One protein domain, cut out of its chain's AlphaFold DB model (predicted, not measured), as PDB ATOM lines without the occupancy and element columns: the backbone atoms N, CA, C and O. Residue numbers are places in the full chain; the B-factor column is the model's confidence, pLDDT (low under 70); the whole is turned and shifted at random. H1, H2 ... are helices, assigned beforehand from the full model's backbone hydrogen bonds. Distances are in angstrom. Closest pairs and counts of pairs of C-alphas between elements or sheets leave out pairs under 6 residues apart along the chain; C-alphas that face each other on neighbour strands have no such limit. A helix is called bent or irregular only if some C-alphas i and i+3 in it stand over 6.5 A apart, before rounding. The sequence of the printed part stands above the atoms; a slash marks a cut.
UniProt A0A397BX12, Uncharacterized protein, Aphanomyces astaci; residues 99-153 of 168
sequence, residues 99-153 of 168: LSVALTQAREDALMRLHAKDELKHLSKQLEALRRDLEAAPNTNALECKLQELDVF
ATOM      1  N   LEU A  99     253.002 165.747 176.219       82.69
ATOM      2  CA  LEU A  99     253.741 166.103 175.011       82.69
ATOM      3  C   LEU A  99     252.860 166.076 173.752       82.69
ATOM      4  O   LEU A  99     252.977 166.957 172.906       82.69
ATOM      5  N   SER A 100     251.978 165.083 173.623       83.62
ATOM      6  CA  SER A 100     251.054 164.948 172.487       83.62
ATOM      7  C   SER A 100     250.054 166.110 172.457       83.62
ATOM      8  O   SER A 100     249.836 166.737 171.415       83.62
ATOM      9  N   VAL A 101     249.533 166.480 173.632       86.06
ATOM     10  CA  VAL A 101     248.650 167.644 173.801       86.06
ATOM     11  C   VAL A 101     249.393 168.939 173.467       86.06
ATOM     12  O   VAL A 101     248.913 169.723 172.648       86.06
ATOM     13  N   ALA A 102     250.597 169.136 174.014       89.44
ATOM     14  CA  ALA A 102     251.402 170.329 173.758       89.44
ATOM     15  C   ALA A 102     251.758 170.500 172.271       89.44
ATOM     16  O   ALA A 102     251.720 171.613 171.748       89.44
ATOM     17  N   LEU A 103     252.076 169.409 171.565       88.69
ATOM     18  CA  LEU A 103     252.360 169.444 170.128       88.69
ATOM     19  C   LEU A 103     251.118 169.782 169.300       88.69
ATOM     20  O   LEU A 103     251.214 170.540 168.332       88.69
ATOM     21  N   THR A 104     249.958 169.249 169.684       88.69
ATOM     22  CA  THR A 104     248.685 169.543 169.013       88.69
ATOM     23  C   THR A 104     248.317 171.015 169.186       88.69
ATOM     24  O   THR A 104     248.072 171.706 168.199       88.69
ATOM     25  N   GLN A 105     248.418 171.534 170.409       93.56
ATOM     26  CA  GLN A 105     248.159 172.941 170.698       93.56
ATOM     27  C   GLN A 105     249.147 173.874 169.979       93.56
ATOM     28  O   GLN A 105     248.741 174.852 169.357       93.56
ATOM     29  N   ALA A 106     250.443 173.541 169.961       95.31
ATOM     30  CA  ALA A 106     251.443 174.324 169.231       95.31
ATOM     31  C   ALA A 106     251.164 174.375 167.716       95.31
ATOM     32  O   ALA A 106     251.437 175.386 167.061       95.31
ATOM     33  N   ARG A 107     250.614 173.293 167.149       95.88
ATOM     34  CA  ARG A 107     250.191 173.243 165.746       95.88
ATOM     35  C   ARG A 107     248.994 174.159 165.491       95.88
ATOM     36  O   ARG A 107     249.008 174.895 164.504       95.88
ATOM     37  N   GLU A 108     247.987 174.128 166.354       96.25
ATOM     38  CA  GLU A 108     246.803 174.990 166.251       96.25
ATOM     39  C   GLU A 108     247.174 176.472 166.384       96.25
ATOM     40  O   GLU A 108     246.805 177.284 165.532       96.25
ATOM     41  N   ASP A 109     248.017 176.814 167.360       97.00
ATOM     42  CA  ASP A 109     248.543 178.169 167.547       97.00
ATOM     43  C   ASP A 109     249.292 178.674 166.307       97.00
ATOM     44  O   ASP A 109     249.171 179.840 165.914       97.00
ATOM     45  N   ALA A 110     250.077 177.807 165.662       97.19
ATOM     46  CA  ALA A 110     250.782 178.158 164.436       97.19
ATOM     47  C   ALA A 110     249.811 178.479 163.289       97.19
ATOM     48  O   ALA A 110     250.032 179.453 162.564       97.19
ATOM     49  N   LEU A 111     248.723 177.716 163.148       97.19
ATOM     50  CA  LEU A 111     247.690 177.964 162.138       97.19
ATOM     51  C   LEU A 111     246.943 179.276 162.401       97.19
ATOM     52  O   LEU A 111     246.777 180.075 161.479       97.19
ATOM     53  N   MET A 112     246.584 179.554 163.656       96.38
ATOM     54  CA  MET A 112     245.944 180.816 164.037       96.38
ATOM     55  C   MET A 112     246.835 182.026 163.730       96.38
ATOM     56  O   MET A 112     246.370 183.028 163.186       96.38
ATOM     57  N   ARG A 113     248.145 181.925 163.991       96.38
ATOM     58  CA  ARG A 113     249.110 182.985 163.641       96.38
ATOM     59  C   ARG A 113     249.236 183.200 162.136       96.38
ATOM     60  O   ARG A 113     249.495 184.326 161.714       96.38
ATOM     61  N   LEU A 114     249.106 182.149 161.327       95.94
ATOM     62  CA  LEU A 114     249.115 182.276 159.869       95.94
ATOM     63  C   LEU A 114     247.859 182.999 159.376       95.94
ATOM     64  O   LEU A 114     247.991 183.968 158.630       95.94
ATOM     65  N   HIS A 115     246.682 182.614 159.871       96.06
ATOM     66  CA  HIS A 115     245.427 183.302 159.559       96.06
ATOM     67  C   HIS A 115     245.470 184.787 159.935       96.06
ATOM     68  O   HIS A 115     245.210 185.637 159.086       96.06
ATOM     69  N   ALA A 116     245.912 185.114 161.152       95.62
ATOM     70  CA  ALA A 116     246.045 186.503 161.592       95.62
ATOM     71  C   ALA A 116     247.017 187.308 160.708       95.62
ATOM     72  O   ALA A 116     246.778 188.475 160.397       95.62
ATOM     73  N   LYS A 117     248.119 186.696 160.249       96.31
ATOM     74  CA  LYS A 117     249.043 187.349 159.306       96.31
ATOM     75  C   LYS A 117     248.385 187.632 157.959       96.31
ATOM     76  O   LYS A 117     248.678 188.666 157.360       96.31
ATOM     77  N   ASP A 118     247.546 186.733 157.465       97.12
ATOM     78  CA  ASP A 118     246.866 186.921 156.188       97.12
ATOM     79  C   ASP A 118     245.757 187.980 156.277       97.12
ATOM     80  O   ASP A 118     245.646 188.810 155.372       97.12
ATOM     81  N   GLU A 119     245.043 188.058 157.403       94.88
ATOM     82  CA  GLU A 119     244.125 189.164 157.709       94.88
ATOM     83  C   GLU A 119     244.854 190.512 157.756       94.88
ATOM     84  O   GLU A 119     244.433 191.469 157.104       94.88
ATOM     85  N   LEU A 120     246.005 190.591 158.437       96.44
ATOM     86  CA  LEU A 120     246.813 191.816 158.480       96.44
ATOM     87  C   LEU A 120     247.286 192.251 157.089       96.44
ATOM     88  O   LEU A 120     247.237 193.438 156.762       96.44
ATOM     89  N   LYS A 121     247.707 191.310 156.236       96.69
ATOM     90  CA  LYS A 121     248.057 191.620 154.837       96.69
ATOM     91  C   LYS A 121     246.852 192.142 154.061       96.69
ATOM     92  O   LYS A 121     247.013 193.031 153.224       96.69
ATOM     93  N   HIS A 122     245.666 191.582 154.292       96.06
ATOM     94  CA  HIS A 122     244.444 192.034 153.638       96.06
ATOM     95  C   HIS A 122     244.091 193.470 154.044       96.06
ATOM     96  O   HIS A 122     243.924 194.322 153.170       96.06
ATOM     97  N   LEU A 123     244.089 193.762 155.347       95.62
ATOM     98  CA  LEU A 123     243.843 195.105 155.878       95.62
ATOM     99  C   LEU A 123     244.888 196.114 155.381       95.62
ATOM    100  O   LEU A 123     244.535 197.215 154.967       95.62
ATOM    101  N   SER A 124     246.166 195.726 155.327       96.12
ATOM    102  CA  SER A 124     247.236 196.568 154.772       96.12
ATOM    103  C   SER A 124     246.957 196.967 153.321       96.12
ATOM    104  O   SER A 124     247.101 198.133 152.959       96.12
ATOM    105  N   LYS A 125     246.501 196.024 152.486       95.06
ATOM    106  CA  LYS A 125     246.123 196.312 151.093       95.06
ATOM    107  C   LYS A 125     244.916 197.242 150.997       95.06
ATOM    108  O   LYS A 125     244.887 198.097 150.116       95.06
ATOM    109  N   GLN A 126     243.928 197.086 151.879       95.19
ATOM    110  CA  GLN A 126     242.769 197.983 151.932       95.19
ATOM    111  C   GLN A 126     243.185 199.408 152.314       95.19
ATOM    112  O   GLN A 126     242.762 200.356 151.656       95.19
ATOM    113  N   LEU A 127     244.067 199.564 153.306       95.38
ATOM    114  CA  LEU A 127     244.614 200.868 153.689       95.38
ATOM    115  C   LEU A 127     245.390 201.522 152.542       95.38
ATOM    116  O   LEU A 127     245.202 202.704 152.270       95.38
ATOM    117  N   GLU A 128     246.220 200.766 151.825       94.31
ATOM    118  CA  GLU A 128     246.937 201.274 150.648       94.31
ATOM    119  C   GLU A 128     246.003 201.662 149.495       94.31
ATOM    120  O   GLU A 128     246.303 202.591 148.745       94.31
ATOM    121  N   ALA A 129     244.884 200.956 149.317       90.62
ATOM    122  CA  ALA A 129     243.868 201.318 148.333       90.62
ATOM    123  C   ALA A 129     243.158 202.623 148.725       90.62
ATOM    124  O   ALA A 129     243.125 203.552 147.926       90.62
ATOM    125  N   LEU A 130     242.697 202.738 149.974       91.25
ATOM    126  CA  LEU A 130     242.072 203.961 150.488       91.25
ATOM    127  C   LEU A 130     243.021 205.162 150.427       91.25
ATOM    128  O   LEU A 130     242.600 206.261 150.068       91.25
ATOM    129  N   ARG A 131     244.310 204.956 150.730       90.38
ATOM    130  CA  ARG A 131     245.331 206.003 150.609       90.38
ATOM    131  C   ARG A 131     245.454 206.493 149.169       90.38
ATOM    132  O   ARG A 131     245.447 207.696 148.940       90.38
ATOM    133  N   ARG A 132     245.519 205.568 148.205       88.19
ATOM    134  CA  ARG A 132     245.565 205.909 146.776       88.19
ATOM    135  C   ARG A 132     244.305 206.636 146.314       88.19
ATOM    136  O   ARG A 132     244.425 207.600 145.570       88.19
ATOM    137  N   ASP A 133     243.126 206.228 146.775       84.50
ATOM    138  CA  ASP A 133     241.867 206.909 146.454       84.50
ATOM    139  C   ASP A 133     241.836 208.355 146.973       84.50
ATOM    140  O   ASP A 133     241.326 209.241 146.291       84.50
ATOM    141  N   LEU A 134     242.368 208.597 148.178       79.69
ATOM    142  CA  LEU A 134     242.484 209.939 148.750       79.69
ATOM    143  C   LEU A 134     243.517 210.790 148.000       79.69
ATOM    144  O   LEU A 134     243.247 211.952 147.718       79.69
ATOM    145  N   GLU A 135     244.671 210.217 147.643       81.62
ATOM    146  CA  GLU A 135     245.703 210.888 146.834       81.62
ATOM    147  C   GLU A 135     245.203 211.218 145.414       81.62
ATOM    148  O   GLU A 135     245.583 212.238 144.843       81.62
ATOM    149  N   ALA A 136     244.333 210.377 144.846       78.00
ATOM    150  CA  ALA A 136     243.738 210.572 143.527       78.00
ATOM    151  C   ALA A 136     242.494 211.481 143.534       78.00
ATOM    152  O   ALA A 136     241.971 211.784 142.460       78.00
ATOM    153  N   ALA A 137     242.002 211.907 144.706       66.38
ATOM    154  CA  ALA A 137     240.804 212.732 144.814       66.38
ATOM    155  C   ALA A 137     241.061 214.129 144.208       66.38
ATOM    156  O   ALA A 137     241.858 214.900 144.742       66.38
ATOM    157  N   PRO A 138     240.385 214.496 143.104       64.19
ATOM    158  CA  PRO A 138     240.775 215.657 142.309       64.19
ATOM    159  C   PRO A 138     240.304 217.005 142.881       64.19
ATOM    160  O   PRO A 138     240.694 218.030 142.336       64.19
ATOM    161  N   ASN A 139     239.457 217.037 143.928       58.94
ATOM    162  CA  ASN A 139     238.961 218.269 144.567       58.94
ATOM    163  C   ASN A 139     238.387 218.033 145.982       58.94
ATOM    164  O   ASN A 139     237.852 216.964 146.281       58.94
ATOM    165  N   THR A 140     238.416 219.081 146.816       60.50
ATOM    166  CA  THR A 140     237.948 219.128 148.221       60.50
ATOM    167  C   THR A 140     236.523 218.606 148.439       60.50
ATOM    168  O   THR A 140     236.252 217.963 149.449       60.50
ATOM    169  N   ASN A 141     235.632 218.781 147.461       59.94
ATOM    170  CA  ASN A 141     234.227 218.362 147.553       59.94
ATOM    171  C   ASN A 141     234.047 216.827 147.542       59.94
ATOM    172  O   ASN A 141     233.080 216.309 148.093       59.94
ATOM    173  N   ALA A 142     234.976 216.071 146.938       59.88
ATOM    174  CA  ALA A 142     234.938 214.602 146.962       59.88
ATOM    175  C   ALA A 142     235.378 214.036 148.328       59.88
ATOM    176  O   ALA A 142     234.898 212.988 148.759       59.88
ATOM    177  N   LEU A 143     236.259 214.762 149.021       62.72
ATOM    178  CA  LEU A 143     236.707 214.472 150.384       62.72
ATOM    179  C   LEU A 143     235.581 214.705 151.403       62.72
ATOM    180  O   LEU A 143     235.381 213.867 152.276       62.72
ATOM    181  N   GLU A 144     234.796 215.777 151.242       70.94
ATOM    182  CA  GLU A 144     233.577 216.010 152.036       70.94
ATOM    183  C   GLU A 144     232.540 214.892 151.849       70.94
ATOM    184  O   GLU A 144     231.936 214.440 152.820       70.94
ATOM    185  N   CYS A 145     232.389 214.384 150.622       72.19
ATOM    186  CA  CYS A 145     231.465 213.287 150.333       72.19
ATOM    187  C   CYS A 145     231.906 211.972 151.008       72.19
ATOM    188  O   CYS A 145     231.100 211.324 151.674       72.19
ATOM    189  N   LYS A 146     233.205 211.626 150.955       77.62
ATOM    190  CA  LYS A 146     233.743 210.457 151.681       77.62
ATOM    191  C   LYS A 146     233.693 210.618 153.208       77.62
ATOM    192  O   LYS A 146     233.482 209.633 153.911       77.62
ATOM    193  N   LEU A 147     233.853 211.834 153.736       82.00
ATOM    194  CA  LEU A 147     233.678 212.116 155.168       82.00
ATOM    195  C   LEU A 147     232.232 211.873 155.623       82.00
ATOM    196  O   LEU A 147     232.019 211.293 156.686       82.00
ATOM    197  N   GLN A 148     231.244 212.248 154.807       81.12
ATOM    198  CA  GLN A 148     229.836 211.932 155.068       81.12
ATOM    199  C   GLN A 148     229.552 210.426 155.028       81.12
ATOM    200  O   GLN A 148     228.815 209.925 155.874       81.12
ATOM    201  N   GLU A 149     230.144 209.689 154.085       85.88
ATOM    202  CA  GLU A 149     229.993 208.229 154.025       85.88
ATOM    203  C   GLU A 149     230.576 207.532 155.263       85.88
ATOM    204  O   GLU A 149     229.958 206.606 155.794       85.88
ATOM    205  N   LEU A 150     231.727 207.998 155.765       85.50
ATOM    206  CA  LEU A 150     232.333 207.475 156.993       85.50
ATOM    207  C   LEU A 150     231.479 207.765 158.240       85.50
ATOM    208  O   LEU A 150     231.311 206.866 159.061       85.50
ATOM    209  N   ASP A 151     230.880 208.957 158.353       89.56
ATOM    210  CA  ASP A 151     229.958 209.310 159.450       89.56
ATOM    211  C   ASP A 151     228.689 208.433 159.445       89.56
ATOM    212  O   ASP A 151     228.202 207.997 160.493       89.56
ATOM    213  N   VAL A 152     228.169 208.096 158.260       88.12
ATOM    214  CA  VAL A 152     227.051 207.149 158.123       88.12
ATOM    215  C   VAL A 152     227.471 205.740 158.551       88.12
ATOM    216  O   VAL A 152     226.745 205.091 159.306       88.12
ATOM    217  N   PHE A 153     228.653 205.278 158.133       87.94
ATOM    218  CA  PHE A 153     229.186 203.971 158.528       87.94
ATOM    219  C   PHE A 153     229.425 203.860 160.039       87.94
ATOM    220  O   PHE A 153     229.089 202.838 160.641       87.94
TER     221      PHE A 153
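Overview. This is residues 99 to 153 of the 168 residues of an uncharacterized protein of Aphanomyces astaci (UniProt A0A397BX12). One long, straight helix, H1, makes the length of the model, and past its last residue the chain turns through a tight link into a shorter helix, H2, which folds back at an angle like the short arm of a lopsided V. The two helices come near each other at the turn, and H1 from 99 to 132 and H2 from 147 to 153 stand free. The printed part has 55 residues with two named helices, H1 then H2, and no named strand, and its class is all helix. The whole is extended, with a radius of gyration of the C-alphas of 19.8 A, and its C-alphas span 62 by 22 by 7 A.

Arrangement. Begin with H1, residues 99 to 135, and go on over the tight link of 4 residues to H2, residues 140 to 153. Look at the C-alphas of Leu 134 and Leu 143: they are the closest of the two helices, 7.5 A apart, and H1 and H2 are close but not clearly touching. The helices run opposite ways at a tilt of 35.1 degrees, only just steep. Their centres are 29.4 A apart. In both H1 and H2, each O i to N i+4 pair is within hydrogen-bond range.

Along the chain. Find C-alpha 99 at (253.741, 166.103, 175.011); from there H1 runs 53.5 A to C-alpha 135 at (245.703, 210.888, 146.834). Then find C-alpha 140 at (237.948, 219.128, 148.221), where H2 begins; it runs 20.3 A to C-alpha 153 at (229.186, 203.971, 158.528). Neither helix is bent.

Size, cuts and confidence. The two C-alphas farthest apart are those of Leu 99 and Asn 139, at 62.2 A. The printed part has no cut. In the B-factor column, the mean pLDDT of the printed part is 86.5, and residues 137 to 143 are under 70.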